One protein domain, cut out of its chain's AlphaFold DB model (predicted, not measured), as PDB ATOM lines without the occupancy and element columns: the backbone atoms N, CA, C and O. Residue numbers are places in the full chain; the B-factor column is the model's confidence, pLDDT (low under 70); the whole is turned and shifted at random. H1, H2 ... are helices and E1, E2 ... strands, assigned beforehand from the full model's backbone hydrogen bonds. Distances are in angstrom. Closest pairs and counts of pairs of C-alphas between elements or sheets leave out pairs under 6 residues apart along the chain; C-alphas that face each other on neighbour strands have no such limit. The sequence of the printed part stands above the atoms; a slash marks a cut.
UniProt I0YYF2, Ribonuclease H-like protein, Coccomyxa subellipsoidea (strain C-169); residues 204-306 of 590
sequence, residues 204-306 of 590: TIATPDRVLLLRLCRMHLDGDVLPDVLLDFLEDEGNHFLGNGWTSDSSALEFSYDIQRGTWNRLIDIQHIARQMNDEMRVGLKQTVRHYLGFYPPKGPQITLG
ATOM      1  N   THR A 204     -22.057 -14.360  11.744       84.88
ATOM      2  CA  THR A 204     -22.414 -13.514  12.881       84.88
ATOM      3  C   THR A 204     -21.323 -12.490  13.135       84.88
ATOM      4  O   THR A 204     -20.158 -12.851  13.277       84.88
ATOM      5  N   ILE A 205     -21.712 -11.222  13.231       82.88
ATOM      6  CA  ILE A 205     -20.821 -10.114  13.576       82.88
ATOM      7  C   ILE A 205     -21.396  -9.445  14.813       82.88
ATOM      8  O   ILE A 205     -22.581  -9.116  14.847       82.88
ATOM      9  N   ALA A 206     -20.572  -9.258  15.835       76.69
ATOM     10  CA  ALA A 206     -20.994  -8.644  17.079       76.69
ATOM     11  C   ALA A 206     -20.130  -7.436  17.435       76.69
ATOM     12  O   ALA A 206     -18.921  -7.414  17.226       76.69
ATOM     13  N   THR A 207     -20.794  -6.454  18.020       69.75
ATOM     14  CA  THR A 207     -20.236  -5.329  18.772       69.75
ATOM     15  C   THR A 207     -20.707  -5.476  20.220       69.75
ATOM     16  O   THR A 207     -21.641  -6.243  20.460       69.75
ATOM     17  N   PRO A 208     -20.121  -4.764  21.197       58.69
ATOM     18  CA  PRO A 208     -20.580  -4.833  22.582       58.69
ATOM     19  C   PRO A 208     -22.089  -4.608  22.773       58.69
ATOM     20  O   PRO A 208     -22.663  -5.160  23.700       58.69
ATOM     21  N   ASP A 209     -22.738  -3.814  21.922       56.78
ATOM     22  CA  ASP A 209     -24.153  -3.445  22.032       56.78
ATOM     23  C   ASP A 209     -25.073  -4.139  21.014       56.78
ATOM     24  O   ASP A 209     -26.295  -4.080  21.152       56.78
ATOM     25  N   ARG A 210     -24.535  -4.786  19.969       60.41
ATOM     26  CA  ARG A 210     -25.354  -5.359  18.884       60.41
ATOM     27  C   ARG A 210     -24.778  -6.635  18.309       60.41
ATOM     28  O   ARG A 210     -23.574  -6.755  18.107       60.41
ATOM     29  N   VAL A 211     -25.675  -7.530  17.903       72.75
ATOM     30  CA  VAL A 211     -25.360  -8.698  17.078       72.75
ATOM     31  C   VAL A 211     -26.073  -8.575  15.738       72.75
ATOM     32  O   VAL A 211     -27.294  -8.436  15.689       72.75
ATOM     33  N   LEU A 212     -25.321  -8.691  14.648       77.00
ATOM     34  CA  LEU A 212     -25.849  -8.923  13.314       77.00
ATOM     35  C   LEU A 212     -25.746 -10.407  12.960       77.00
ATOM     36  O   LEU A 212     -24.659 -10.981  12.939       77.00
ATOM     37  N   LEU A 213     -26.891 -11.005  12.628       84.00
ATOM     38  CA  LEU A 213     -27.000 -12.350  12.066       84.00
ATOM     39  C   LEU A 213     -27.182 -12.242  10.546       84.00
ATOM     40  O   LEU A 213     -28.299 -12.070  10.056       84.00
ATOM     41  N   LEU A 214     -26.087 -12.318   9.792       83.06
ATOM     42  CA  LEU A 214     -26.091 -12.211   8.334       83.06
ATOM     43  C   LEU A 214     -26.357 -13.582   7.710       83.06
ATOM     44  O   LEU A 214     -25.489 -14.453   7.667       83.06
ATOM     45  N   ARG A 215     -27.581 -13.780   7.216       86.62
ATOM     46  CA  ARG A 215     -28.002 -15.022   6.555       86.62
ATOM     47  C   ARG A 215     -27.475 -15.097   5.124       86.62
ATOM     48  O   ARG A 215     -28.219 -14.828   4.185       86.62
ATOM     49  N   LEU A 216     -26.209 -15.472   4.965       82.38
ATOM     50  CA  LEU A 216     -25.539 -15.532   3.663       82.38
ATOM     51  C   LEU A 216     -26.253 -16.476   2.679       82.38
ATOM     52  O   LEU A 216     -26.438 -16.121   1.520       82.38
ATOM     53  N   CYS A 217     -26.783 -17.610   3.157       75.81
ATOM     54  CA  CYS A 217     -27.596 -18.536   2.347       75.81
ATOM     55  C   CYS A 217     -28.907 -17.936   1.801       75.81
ATOM     56  O   CYS A 217     -29.570 -18.554   0.972       75.81
ATOM     57  N   ARG A 218     -29.335 -16.770   2.301       76.19
ATOM     58  CA  ARG A 218     -30.576 -16.087   1.900       76.19
ATOM     59  C   ARG A 218     -30.322 -14.785   1.150       76.19
ATOM     60  O   ARG A 218     -31.280 -14.096   0.809       76.19
ATOM     61  N   MET A 219     -29.062 -14.437   0.913       74.50
ATOM     62  CA  MET A 219     -28.720 -13.298   0.076       74.50
ATOM     63  C   MET A 219     -28.884 -13.689  -1.394       74.50
ATOM     64  O   MET A 219     -28.507 -14.786  -1.801       74.50
ATOM     65  N   HIS A 220     -29.457 -12.792  -2.192       66.62
ATOM     66  CA  HIS A 220     -29.433 -12.925  -3.644       66.62
ATOM     67  C   HIS A 220     -28.067 -12.441  -4.124       66.62
ATOM     68  O   HIS A 220     -27.835 -11.235  -4.183       66.62
ATOM     69  N   LEU A 221     -27.160 -13.384  -4.366       69.44
ATOM     70  CA  LEU A 221     -25.793 -13.109  -4.792       69.44
ATOM     71  C   LEU A 221     -25.650 -13.344  -6.297       69.44
ATOM     72  O   LEU A 221     -26.245 -14.274  -6.847       69.44
ATOM     73  N   ASP A 222     -24.829 -12.524  -6.946       57.94
ATOM     74  CA  ASP A 222     -24.387 -12.761  -8.317       57.94
ATOM     75  C   ASP A 222     -23.231 -13.777  -8.287       57.94
ATOM     76  O   ASP A 222     -22.053 -13.425  -8.237       57.94
ATOM     77  N   GLY A 223     -23.583 -15.064  -8.253       68.75
ATOM     78  CA  GLY A 223     -22.626 -16.152  -8.038       68.75
ATOM     79  C   GLY A 223     -22.200 -16.266  -6.572       68.75
ATOM     80  O   GLY A 223     -23.037 -16.197  -5.672       68.75
ATOM     81  N   ASP A 224     -20.898 -16.439  -6.334       70.25
ATOM     82  CA  ASP A 224     -20.328 -16.674  -4.996       70.25
ATOM     83  C   ASP A 224     -19.783 -15.391  -4.351       70.25
ATOM     84  O   ASP A 224     -19.091 -15.430  -3.336       70.25
ATOM     85  N   VAL A 225     -20.086 -14.231  -4.933       75.25
ATOM     86  CA  VAL A 225     -19.559 -12.937  -4.496       75.25
ATOM     87  C   VAL A 225     -20.465 -12.347  -3.416       75.25
ATOM     88  O   VAL A 225     -21.675 -12.220  -3.609       75.25
ATOM     89  N   LEU A 226     -19.891 -11.984  -2.266       81.12
ATOM     90  CA  LEU A 226     -20.618 -11.269  -1.212       81.12
ATOM     91  C   LEU A 226     -20.921  -9.821  -1.637       81.12
ATOM     92  O   LEU A 226     -20.188  -9.262  -2.446       81.12
ATOM     93  N   PRO A 227     -21.961  -9.172  -1.075       81.06
ATOM     94  CA  PRO A 227     -22.250  -7.776  -1.392       81.06
ATOM     95  C   PRO A 227     -21.053  -6.868  -1.084       81.06
ATOM     96  O   PRO A 227     -20.487  -6.981   0.004       81.06
ATOM     97  N   ASP A 228     -20.739  -5.923  -1.977       83.44
ATOM     98  CA  ASP A 228     -19.589  -5.008  -1.843       83.44
ATOM     99  C   ASP A 228     -19.528  -4.336  -0.465       83.44
ATOM    100  O   ASP A 228     -18.484  -4.308   0.165       83.44
ATOM    101  N   VAL A 229     -20.672  -3.898   0.077       83.94
ATOM    102  CA  VAL A 229     -20.740  -3.276   1.414       83.94
ATOM    103  C   VAL A 229     -20.237  -4.188   2.539       83.94
ATOM    104  O   VAL A 229     -19.684  -3.711   3.528       83.94
ATOM    105  N   LEU A 230     -20.451  -5.501   2.417       85.19
ATOM    106  CA  LEU A 230     -19.971  -6.476   3.388       85.19
ATOM    107  C   LEU A 230     -18.480  -6.744   3.177       85.19
ATOM    108  O   LEU A 230     -17.756  -6.835   4.162       85.19
ATOM    109  N   LEU A 231     -18.023  -6.836   1.927       85.00
ATOM    110  CA  LEU A 231     -16.602  -6.986   1.609       85.00
ATOM    111  C   LEU A 231     -15.797  -5.777   2.094       85.00
ATOM    112  O   LEU A 231     -14.867  -5.958   2.873       85.00
ATOM    113  N   ASP A 232     -16.228  -4.561   1.755       85.81
ATOM    114  CA  ASP A 232     -15.627  -3.305   2.207       85.81
ATOM    115  C   ASP A 232     -15.522  -3.261   3.737       85.81
ATOM    116  O   ASP A 232     -14.481  -2.914   4.283       85.81
ATOM    117  N   PHE A 233     -16.581  -3.664   4.451       86.38
ATOM    118  CA  PHE A 233     -16.573  -3.712   5.914       86.38
ATOM    119  C   PHE A 233     -15.563  -4.726   6.474       86.38
ATOM    120  O   PHE A 233     -14.894  -4.440   7.469       86.38
ATOM    121  N   LEU A 234     -15.468  -5.913   5.869       82.81
ATOM    122  CA  LEU A 234     -14.539  -6.962   6.296       82.81
ATOM    123  C   LEU A 234     -13.080  -6.620   5.953       82.81
ATOM    124  O   LEU A 234     -12.178  -7.044   6.671       82.81
ATOM    125  N   GLU A 235     -12.854  -5.855   4.884       81.06
ATOM    126  CA  GLU A 235     -11.528  -5.466   4.388       81.06
ATOM    127  C   GLU A 235     -11.026  -4.120   4.937       81.06
ATOM    128  O   GLU A 235      -9.831  -3.831   4.829       81.06
ATOM    129  N   ASP A 236     -11.898  -3.313   5.552       83.12
ATOM    130  CA  ASP A 236     -11.543  -2.012   6.126       83.12
ATOM    131  C   ASP A 236     -10.406  -2.140   7.153       83.12
ATOM    132  O   ASP A 236     -10.493  -2.841   8.167       83.12
ATOM    133  N   GLU A 237      -9.324  -1.404   6.905       79.81
ATOM    134  CA  GLU A 237      -8.128  -1.426   7.737       79.81
ATOM    135  C   GLU A 237      -8.331  -0.886   9.157       79.81
ATOM    136  O   GLU A 237      -7.517  -1.176  10.041       79.81
ATOM    137  N   GLY A 238      -9.383  -0.097   9.382       82.31
ATOM    138  CA  GLY A 238      -9.776   0.398  10.695       82.31
ATOM    139  C   GLY A 238     -10.476  -0.653  11.557       82.31
ATOM    140  O   GLY A 238     -10.474  -0.533  12.789       82.31
ATOM    141  N   ASN A 239     -11.033  -1.703  10.948       81.50
ATOM    142  CA  ASN A 239     -11.800  -2.717  11.658       81.50
ATOM    143  C   ASN A 239     -10.892  -3.805  12.245       81.50
ATOM    144  O   ASN A 239      -9.989  -4.341  11.602       81.50
ATOM    145  N   HIS A 240     -11.158  -4.143  13.507       80.25
ATOM    146  CA  HIS A 240     -10.492  -5.230  14.214       80.25
ATOM    147  C   HIS A 240     -11.533  -6.272  14.586       80.25
ATOM    148  O   HIS A 240     -12.522  -5.967  15.253       80.25
ATOM    149  N   PHE A 241     -11.291  -7.511  14.176       81.94
ATOM    150  CA  PHE A 241     -12.200  -8.616  14.433       81.94
ATOM    151  C   PHE A 241     -11.615  -9.545  15.489       81.94
ATOM    152  O   PHE A 241     -10.420  -9.841  15.490       81.94
ATOM    153  N   LEU A 242     -12.470 -10.020  16.387       79.25
ATOM    154  CA  LEU A 242     -12.139 -11.024  17.389       79.25
ATOM    155  C   LEU A 242     -12.900 -12.299  17.036       79.25
ATOM    156  O   LEU A 242     -14.113 -12.263  16.843       79.25
ATOM    157  N   GLY A 243     -12.193 -13.421  16.949       74.25
ATOM    158  CA  GLY A 243     -12.787 -14.718  16.634       74.25
ATOM    159  C   GLY A 243     -12.244 -15.815  17.537       74.25
ATOM    160  O   GLY A 243     -11.237 -15.640  18.217       74.25
ATOM    161  N   ASN A 244     -12.898 -16.972  17.552       71.88
ATOM    162  CA  ASN A 244     -12.417 -18.140  18.284       71.88
ATOM    163  C   ASN A 244     -12.285 -19.332  17.332       71.88
ATOM    164  O   ASN A 244     -13.294 -19.825  16.838       71.88
ATOM    165  N   GLY A 245     -11.068 -19.860  17.168       68.19
ATOM    166  CA  GLY A 245     -10.830 -20.991  16.262       68.19
ATOM    167  C   GLY A 245     -10.938 -20.589  14.790       68.19
ATOM    168  O   GLY A 245     -11.366 -21.379  13.947       68.19
ATOM    169  N   TRP A 246     -10.537 -19.354  14.503       74.62
ATOM    170  CA  TRP A 246     -10.851 -18.620  13.284       74.62
ATOM    171  C   TRP A 246     -10.376 -19.304  12.001       74.62
ATOM    172  O   TRP A 246     -11.079 -19.293  10.998       74.62
ATOM    173  N   THR A 247      -9.212 -19.953  12.025       67.00
ATOM    174  CA  THR A 247      -8.587 -20.541  10.827       67.00
ATOM    175  C   THR A 247      -9.495 -21.533  10.084       67.00
ATOM    176  O   THR A 247      -9.440 -21.641   8.859       67.00
ATOM    177  N   SER A 248     -10.339 -22.270  10.810       64.25
ATOM    178  CA  SER A 248     -11.290 -23.219  10.211       64.25
ATOM    179  C   SER A 248     -12.499 -22.523   9.574       64.25
ATOM    180  O   SER A 248     -13.050 -23.014   8.581       64.25
ATOM    181  N   ASP A 249     -12.912 -21.399  10.153       73.19
ATOM    182  CA  ASP A 249     -14.091 -20.636   9.752       73.19
ATOM    183  C   ASP A 249     -13.760 -19.687   8.593       73.19
ATOM    184  O   ASP A 249     -14.525 -19.613   7.635       73.19
ATOM    185  N   SER A 250     -12.570 -19.077   8.584       71.75
ATOM    186  CA  SER A 250     -12.073 -18.293   7.445       71.75
ATOM    187  C   SER A 250     -11.954 -19.139   6.186       71.75
ATOM    188  O   SER A 250     -12.469 -18.767   5.140       71.75
ATOM    189  N   SER A 251     -11.374 -20.335   6.313       65.88
ATOM    190  CA  SER A 251     -11.262 -21.289   5.206       65.88
ATOM    191  C   SER A 251     -12.641 -21.743   4.707       65.88
ATOM    192  O   SER A 251     -12.801 -22.079   3.540       65.88
ATOM    193  N   ALA A 252     -13.651 -21.768   5.588       68.38
ATOM    194  CA  ALA A 252     -15.035 -22.052   5.211       68.38
ATOM    195  C   ALA A 252     -15.625 -20.948   4.340       68.38
ATOM    196  O   ALA A 252     -16.264 -21.236   3.332       68.38
ATOM    197  N   LEU A 253     -15.432 -19.702   4.769       75.25
ATOM    198  CA  LEU A 253     -15.945 -18.511   4.111       75.25
ATOM    199  C   LEU A 253     -15.261 -18.296   2.761       75.25
ATOM    200  O   LEU A 253     -15.972 -18.139   1.783       75.25
ATOM    201  N   GLU A 254     -13.930 -18.404   2.691       74.25
ATOM    202  CA  GLU A 254     -13.144 -18.326   1.443       74.25
ATOM    203  C   GLU A 254     -13.506 -19.423   0.429       74.25
ATOM    204  O   GLU A 254     -13.354 -19.237  -0.772       74.25
ATOM    205  N   PHE A 255     -13.951 -20.592   0.901       68.12
ATOM    206  CA  PHE A 255     -14.443 -21.655   0.021       68.12
ATOM    207  C   PHE A 255     -15.886 -21.408  -0.431       68.12
ATOM    208  O   PHE A 255     -16.248 -21.732  -1.555       68.12
ATOM    209  N   SER A 256     -16.726 -20.891   0.468       70.19
ATOM    210  CA  SER A 256     -18.157 -20.690   0.201       70.19
ATOM    211  C   SER A 256     -18.429 -19.450  -0.642       70.19
ATOM    212  O   SER A 256     -19.473 -19.388  -1.289       70.19
ATOM    213  N   TYR A 257     -17.529 -18.471  -0.568       76.38
ATOM    214  CA  TYR A 257     -17.663 -17.149  -1.151       76.38
ATOM    215  C   TYR A 257     -16.308 -16.647  -1.660       76.38
ATOM    216  O   TYR A 257     -15.277 -16.933  -1.051       76.38
ATOM    217  N   ASP A 258     -16.315 -15.869  -2.743       72.44
ATOM    218  CA  ASP A 258     -15.114 -15.297  -3.367       72.44
ATOM    219  C   ASP A 258     -14.530 -14.161  -2.506       72.44
ATOM    220  O   ASP A 258     -14.725 -12.974  -2.760       72.44
ATOM    221  N   ILE A 259     -13.870 -14.548  -1.413       74.12
ATOM    222  CA  ILE A 259     -13.213 -13.660  -0.453       74.12
ATOM    223  C   ILE A 259     -11.704 -13.820  -0.606       74.12
ATOM    224  O   ILE A 259     -11.173 -14.935  -0.639       74.12
ATOM    225  N   GLN A 260     -10.976 -12.706  -0.661       70.31
ATOM    226  CA  GLN A 260      -9.526 -12.756  -0.791       70.31
ATOM    227  C   GLN A 260      -8.865 -13.290   0.489       70.31
ATOM    228  O   GLN A 260      -9.192 -12.904   1.606       70.31
ATOM    229  N   ARG A 261      -7.811 -14.103   0.338       59.56
ATOM    230  CA  ARG A 261      -7.021 -14.639   1.471       59.56
ATOM    231  C   ARG A 261      -6.444 -13.574   2.420       59.56
ATOM    232  O   ARG A 261      -5.992 -13.913   3.508       59.56
ATOM    233  N   GLY A 262      -6.390 -12.307   2.001       64.56
ATOM    234  CA  GLY A 262      -5.873 -11.192   2.798       64.56
ATOM    235  C   GLY A 262      -6.897 -10.520   3.717       64.56
ATOM    236  O   GLY A 262      -6.482  -9.809   4.635       64.56
ATOM    237  N   THR A 263      -8.196 -10.763   3.516       70.69
ATOM    238  CA  THR A 263      -9.301 -10.104   4.239       70.69
ATOM    239  C   THR A 263      -9.197 -10.297   5.757       70.69
ATOM    240  O   THR A 263      -9.569  -9.431   6.541       70.69
ATOM    241  N   TRP A 264      -8.596 -11.400   6.207       74.44
ATOM    242  CA  TRP A 264      -8.590 -11.792   7.618       74.44
ATOM    243  C   TRP A 264      -7.305 -11.474   8.384       74.44
ATOM    244  O   TRP A 264      -7.166 -11.874   9.540       74.44
ATOM    245  N   ASN A 265      -6.358 -10.756   7.776       70.81
ATOM    246  CA  ASN A 265      -5.036 -10.509   8.367       70.81
ATOM    247  C   ASN A 265      -5.071  -9.749   9.707       70.81
ATOM    248  O   ASN A 265      -4.104  -9.812  10.467       70.81
ATOM    249  N   ARG A 266      -6.165  -9.034  10.006       73.38
ATOM    250  CA  ARG A 266      -6.365  -8.283  11.260       73.38
ATOM    251  C   ARG A 266      -7.225  -9.010  12.290       73.38
ATOM    252  O   ARG A 266      -7.490  -8.459  13.357       73.38
ATOM    253  N   LEU A 267      -7.670 -10.230  11.994       80.25
ATOM    254  CA  LEU A 267      -8.476 -10.982  12.935       80.25
ATOM    255  C   LEU A 267      -7.608 -11.585  14.038       80.25
ATOM    256  O   LEU A 267      -6.626 -12.287  13.800       80.25
ATOM    257  N   ILE A 268      -8.009 -11.312  15.268       80.12
ATOM    258  CA  ILE A 268      -7.357 -11.778  16.478       80.12
ATOM    259  C   ILE A 268      -8.071 -13.052  16.943       80.12
ATOM    260  O   ILE A 268      -9.209 -13.005  17.418       80.12
ATOM    261  N   ASP A 269      -7.412 -14.207  16.799       80.44
ATOM    262  CA  ASP A 269      -7.941 -15.471  17.322       80.44
ATOM    263  C   ASP A 269      -7.696 -15.551  18.832       80.44
ATOM    264  O   ASP A 269      -6.564 -15.704  19.304       80.44
ATOM    265  N   ILE A 270      -8.778 -15.489  19.600       76.19
ATOM    266  CA  ILE A 270      -8.750 -15.525  21.059       76.19
ATOM    267  C   ILE A 270      -8.119 -16.835  21.554       76.19
ATOM    268  O   ILE A 270      -7.444 -16.823  22.578       76.19
ATOM    269  N   GLN A 271      -8.233 -17.959  20.826       73.88
ATOM    270  CA  GLN A 271      -7.550 -19.200  21.219       73.88
ATOM    271  C   GLN A 271      -6.030 -19.068  21.173       73.88
ATOM    272  O   GLN A 271      -5.342 -19.718  21.960       73.88
ATOM    273  N   HIS A 272      -5.495 -18.263  20.252       76.62
ATOM    274  CA  HIS A 272      -4.060 -18.017  20.175       76.62
ATOM    275  C   HIS A 272      -3.578 -17.251  21.410       76.62
ATOM    276  O   HIS A 272      -2.619 -17.678  22.050       76.62
ATOM    277  N   ILE A 273      -4.295 -16.190  21.793       77.25
ATOM    278  CA  ILE A 273      -4.017 -15.416  23.014       77.25
ATOM    279  C   ILE A 273      -4.135 -16.308  24.255       77.25
ATOM    280  O   ILE A 273      -3.254 -16.305  25.110       77.25
ATOM    281  N   ALA A 274      -5.190 -17.121  24.330       67.75
ATOM    282  CA  ALA A 274      -5.447 -17.987  25.473       67.75
ATOM    283  C   ALA A 274      -4.304 -18.995  25.713       67.75
ATOM    284  O   ALA A 274      -3.948 -19.242  26.862       67.75
ATOM    285  N   ARG A 275      -3.687 -19.536  24.646       73.50
ATOM    286  CA  ARG A 275      -2.494 -20.403  24.758       73.50
ATOM    287  C   ARG A 275      -1.295 -19.650  25.308       73.50
ATOM    288  O   ARG A 275      -0.640 -20.156  26.200       73.50
ATOM    289  N   GLN A 276      -1.031 -18.446  24.799       78.62
ATOM    290  CA  GLN A 276       0.106 -17.640  25.256       78.62
ATOM    291  C   GLN A 276       0.001 -17.260  26.738       78.62
ATOM    292  O   GLN A 276       1.016 -17.075  27.401       78.62
ATOM    293  N   MET A 277      -1.223 -17.120  27.247       74.00
ATOM    294  CA  MET A 277      -1.472 -16.824  28.656       74.00
ATOM    295  C   MET A 277      -1.396 -18.064  29.555       74.00
ATOM    296  O   MET A 277      -1.110 -17.920  30.742       74.00
ATOM    297  N   ASN A 278      -1.667 -19.263  29.027       71.62
ATOM    298  CA  ASN A 278      -1.625 -20.517  29.776       71.62
ATOM    299  C   ASN A 278      -1.333 -21.714  28.850       71.62
ATOM    300  O   ASN A 278      -2.240 -22.260  28.212       71.62
ATOM    301  N   ASP A 279      -0.071 -22.151  28.831       67.75
ATOM    302  CA  ASP A 279       0.424 -23.227  27.958       67.75
ATOM    303  C   ASP A 279      -0.207 -24.606  28.251       67.75
ATOM    304  O   ASP A 279      -0.236 -25.474  27.377       67.75
ATOM    305  N   GLU A 280      -0.744 -24.823  29.457       62.34
ATOM    306  CA  GLU A 280      -1.368 -26.093  29.862       62.34
ATOM    307  C   GLU A 280      -2.876 -26.147  29.559       62.34
ATOM    308  O   GLU A 280      -3.515 -27.203  29.663       62.34
ATOM    309  N   MET A 281      -3.481 -25.026  29.155       62.44
ATOM    310  CA  MET A 281      -4.922 -24.941  28.952       62.44
ATOM    311  C   MET A 281      -5.375 -25.680  27.686       62.44
ATOM    312  O   MET A 281      -4.954 -25.397  26.560       62.44
ATOM    313  N   ARG A 282      -6.355 -26.581  27.845       58.91
ATOM    314  CA  ARG A 282      -7.106 -27.129  26.704       58.91
ATOM    315  C   ARG A 282      -7.863 -26.005  25.999       58.91
ATOM    316  O   ARG A 282      -8.774 -25.410  26.558       58.91
ATOM    317  N   VAL A 283      -7.503 -25.764  24.749       59.41
ATOM    318  CA  VAL A 283      -8.018 -24.676  23.910       59.41
ATOM    319  C   VAL A 283      -9.326 -25.020  23.203       59.41
ATOM    320  O   VAL A 283      -9.409 -26.009  22.476       59.41
ATOM    321  N   GLY A 284     -10.322 -24.155  23.388       61.75
ATOM    322  CA  GLY A 284     -11.631 -24.181  22.739       61.75
ATOM    323  C   GLY A 284     -12.573 -23.186  23.420       61.75
ATOM    324  O   GLY A 284     -12.407 -22.923  24.608       61.75
ATOM    325  N   LEU A 285     -13.577 -22.650  22.707       63.38
ATOM    326  CA  LEU A 285     -14.446 -21.584  23.245       63.38
ATOM    327  C   LEU A 285     -15.030 -21.945  24.609       63.38
ATOM    328  O   LEU A 285     -15.026 -21.133  25.522       63.38
ATOM    329  N   LYS A 286     -15.507 -23.189  24.758       64.31
ATOM    330  CA  LYS A 286     -16.092 -23.678  26.010       64.31
ATOM    331  C   LYS A 286     -15.097 -23.609  27.166       64.31
ATOM    332  O   LYS A 286     -15.466 -23.201  28.258       64.31
ATOM    333  N   GLN A 287     -13.858 -24.023  26.928       65.50
ATOM    334  CA  GLN A 287     -12.801 -24.058  27.932       65.50
ATOM    335  C   GLN A 287     -12.294 -22.653  28.257       65.50
ATOM    336  O   GLN A 287     -12.130 -22.333  29.428       65.50
ATOM    337  N   THR A 288     -12.125 -21.802  27.243       62.72
ATOM    338  CA  THR A 288     -11.736 -20.398  27.410       62.72
ATOM    339  C   THR A 288     -12.806 -19.624  28.186       62.72
ATOM    340  O   THR A 288     -12.494 -18.992  29.188       62.72
ATOM    341  N   VAL A 289     -14.082 -19.746  27.803       61.88
ATOM    342  CA  VAL A 289     -15.212 -19.133  28.528       61.88
ATOM    343  C   VAL A 289     -15.309 -19.677  29.953       61.88
ATOM    344  O   VAL A 289     -15.463 -18.899  30.884       61.88
ATOM    345  N   ARG A 290     -15.128 -20.985  30.171       61.75
ATOM    346  CA  ARG A 290     -15.089 -21.550  31.529       61.75
ATOM    347  C   ARG A 290     -13.980 -20.930  32.370       61.75
ATOM    348  O   ARG A 290     -14.234 -20.557  33.508       61.75
ATOM    349  N   HIS A 291     -12.765 -20.867  31.837       59.84
ATOM    350  CA  HIS A 291     -11.595 -20.430  32.589       59.84
ATOM    351  C   HIS A 291     -11.673 -18.943  32.952       59.84
ATOM    352  O   HIS A 291     -11.442 -18.585  34.104       59.84
ATOM    353  N   TYR A 292     -12.052 -18.087  31.999       59.53
ATOM    354  CA  TYR A 292     -12.068 -16.636  32.208       59.53
ATOM    355  C   TYR A 292     -13.408 -16.088  32.718       59.53
ATOM    356  O   TYR A 292     -13.409 -15.075  33.411       59.53
ATOM    357  N   LEU A 293     -14.535 -16.739  32.404       55.06
ATOM    358  CA  LEU A 293     -15.889 -16.271  32.746       55.06
ATOM    359  C   LEU A 293     -16.639 -17.199  33.721       55.06
ATOM    360  O   LEU A 293     -17.718 -16.845  34.187       55.06
ATOM    361  N   GLY A 294     -16.096 -18.372  34.066       47.50
ATOM    362  CA  GLY A 294     -16.604 -19.208  35.162       47.50
ATOM    363  C   GLY A 294     -17.840 -20.065  34.857       47.50
ATOM    364  O   GLY A 294     -18.454 -20.579  35.790       47.50
ATOM    365  N   PHE A 295     -18.226 -20.252  33.589       48.62
ATOM    366  CA  PHE A 295     -19.371 -21.100  33.212       48.62
ATOM    367  C   PHE A 295     -19.168 -21.816  31.863       48.62
ATOM    368  O   PHE A 295     -18.256 -21.503  31.102       48.62
ATOM    369  N   TYR A 296     -20.039 -22.781  31.546       51.75
ATOM    370  CA  TYR A 296     -20.032 -23.473  30.253       51.75
ATOM    371  C   TYR A 296     -21.031 -22.855  29.269       51.75
ATOM    372  O   TYR A 296     -22.237 -22.891  29.533       51.75
ATOM    373  N   PRO A 297     -20.585 -22.358  28.098       52.22
ATOM    374  CA  PRO A 297     -21.509 -21.909  27.073       52.22
ATOM    375  C   PRO A 297     -22.261 -23.132  26.512       52.22
ATOM    376  O   PRO A 297     -21.633 -24.117  26.091       52.22
ATOM    377  N   PRO A 298     -23.604 -23.113  26.522       49.22
ATOM    378  CA  PRO A 298     -24.402 -24.263  26.129       49.22
ATOM    379  C   PRO A 298     -24.358 -24.435  24.610       49.22
ATOM    380  O   PRO A 298     -24.848 -23.591  23.864       49.22
ATOM    381  N   LYS A 299     -23.787 -25.555  24.154       55.75
ATOM    382  CA  LYS A 299     -23.782 -25.975  22.742       55.75
ATOM    383  C   LYS A 299     -24.541 -27.294  22.611       55.75
ATOM    384  O   LYS A 299     -23.928 -28.358  22.693       55.75
ATOM    385  N   GLY A 300     -25.867 -27.212  22.511       55.31
ATOM    386  CA  GLY A 300     -26.736 -28.378  22.342       55.31
ATOM    387  C   GLY A 300     -26.718 -28.872  20.888       55.31
ATOM    388  O   GLY A 300     -26.964 -28.057  19.995       55.31
ATOM    389  N   PRO A 301     -26.481 -30.172  20.622       50.34
ATOM    390  CA  PRO A 301     -26.315 -30.694  19.263       50.34
ATOM    391  C   PRO A 301     -27.548 -30.487  18.377       50.34
ATOM    392  O   PRO A 301     -27.394 -30.274  17.182       50.34
ATOM    393  N   GLN A 302     -28.751 -30.463  18.957       54.69
ATOM    394  CA  GLN A 302     -29.995 -30.197  18.223       54.69
ATOM    395  C   GLN A 302     -30.046 -28.795  17.594       54.69
ATOM    396  O   GLN A 302     -30.679 -28.615  16.563       54.69
ATOM    397  N   ILE A 303     -29.374 -27.808  18.200       60.44
ATOM    398  CA  ILE A 303     -29.315 -26.436  17.682       60.44
ATOM    399  C   ILE A 303     -28.067 -26.266  16.814       60.44
ATOM    400  O   ILE A 303     -28.158 -25.753  15.704       60.44
ATOM    401  N   THR A 304     -26.902 -26.737  17.275       60.47
ATOM    402  CA  THR A 304     -25.644 -26.559  16.528       60.47
ATOM    403  C   THR A 304     -25.603 -27.349  15.224       60.47
ATOM    404  O   THR A 304     -24.938 -26.917  14.291       60.47
ATOM    405  N   LEU A 305     -26.301 -28.486  15.154       61.56
ATOM    406  CA  LEU A 305     -26.425 -29.326  13.955       61.56
ATOM    407  C   LEU A 305     -27.808 -29.202  13.292       61.56
ATOM    408  O   LEU A 305     -28.142 -30.021  12.440       61.56
ATOM    409  N   GLY A 306     -28.625 -28.231  13.716       64.12
ATOM    410  CA  GLY A 306     -29.931 -27.970  13.114       64.12
ATOM    411  C   GLY A 306     -29.815 -27.384  11.705       64.12
ATOM    412  O   GLY A 306     -28.733 -26.992  11.269       64.12
TER     413      GLY A 306
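Overview. This is residues 204 to 306 of the 590 residues of the protein "Ribonuclease H-like protein" of Coccomyxa subellipsoidea (strain C-169) (UniProt I0YYF2). A loose assembly of small parts: two short strand pairs near each other, the hairpin E1 and E2 and the parallel pair E3 and E4, with helices H1 and H2 toward one end of the long axis and H3 and H4 toward the other. E3 and E4 have the element centres nearest to the mean of the C-alphas, and a free tail at residues 300 to 306, which holds H5, sticks out. The 103 printed residues hold five named helices and four named strands, in the order E1, E2, H1, E3, H2, E4, H3, H4, H5; the class is mixed, with one antiparallel and one parallel sheet of two strands. The whole is only just loose, close to compact, with a radius of gyration of the C-alphas of 15.6 A and spans of 45 by 34 by 28 A.

Arrangement. E1, residues 204 to 207, and E2, residues 210 to 214, form a hairpin, antiparallel at 162 degrees between directions; N 205 and O 212 are 3.0 A apart and N 207 and O 210 2.8 A, within hydrogen-bond range. H1, residues 228 to 235, touches no helix and is apart from E1. E3, residues 241 to 243, and E4, residues 267 to 269, are parallel at 26 degrees, with N 268 and O 241 at 2.8 A, within hydrogen-bond range. E1 and E3 are near each other, with 7 pairs of C-alphas within 10 A. H2, residues 246 to 256, follows E3, and E3, H2 and E4 make a strand-helix-strand unit, two parallel neighbour strands with a helix between them in the chain, with a right-handed crossover. The closest C-alphas of H2 and E4, those of Trp 246 and Asp 269, are 5.9 A apart. H3, residues 270 to 277, only just touches H4, residues 285 to 293, with 3 pairs of C-alphas within 8 A; the closest, those of Ala 274 and Thr 288, are 7.0 A apart. H3 and H4 run the same way at a steep tilt of 55 degrees. H5, residues 301 to 304, is apart from H4. In H1, H2, H3 and H4 every O i to N i+4 pair is within hydrogen-bond range; H5 is too short for such a pair.

Along the chain. E1 begins at C-alpha 204, (-22.414, -13.514, 12.881), and E2 is 12.6 A long. H1 measures 10.2 A. H2, the longest helix by residues, measures 15.1 A and ends at C-alpha 256, (-18.157, -20.690, 0.201). H3 measures 10.6 A and H4 11.0 A. H5 ends at C-alpha 304, (-25.644, -26.559, 16.528).

Size, cuts and confidence. The C-alphas farthest apart, those of Asp 222 and Glu 280, are 46.5 A apart. The printed part has no cut. The link from E2 to H1, residues 215 to 227, is long. The mean pLDDT of the printed part is 70.5; 45 residues are under 70, among them residues 279 to 306.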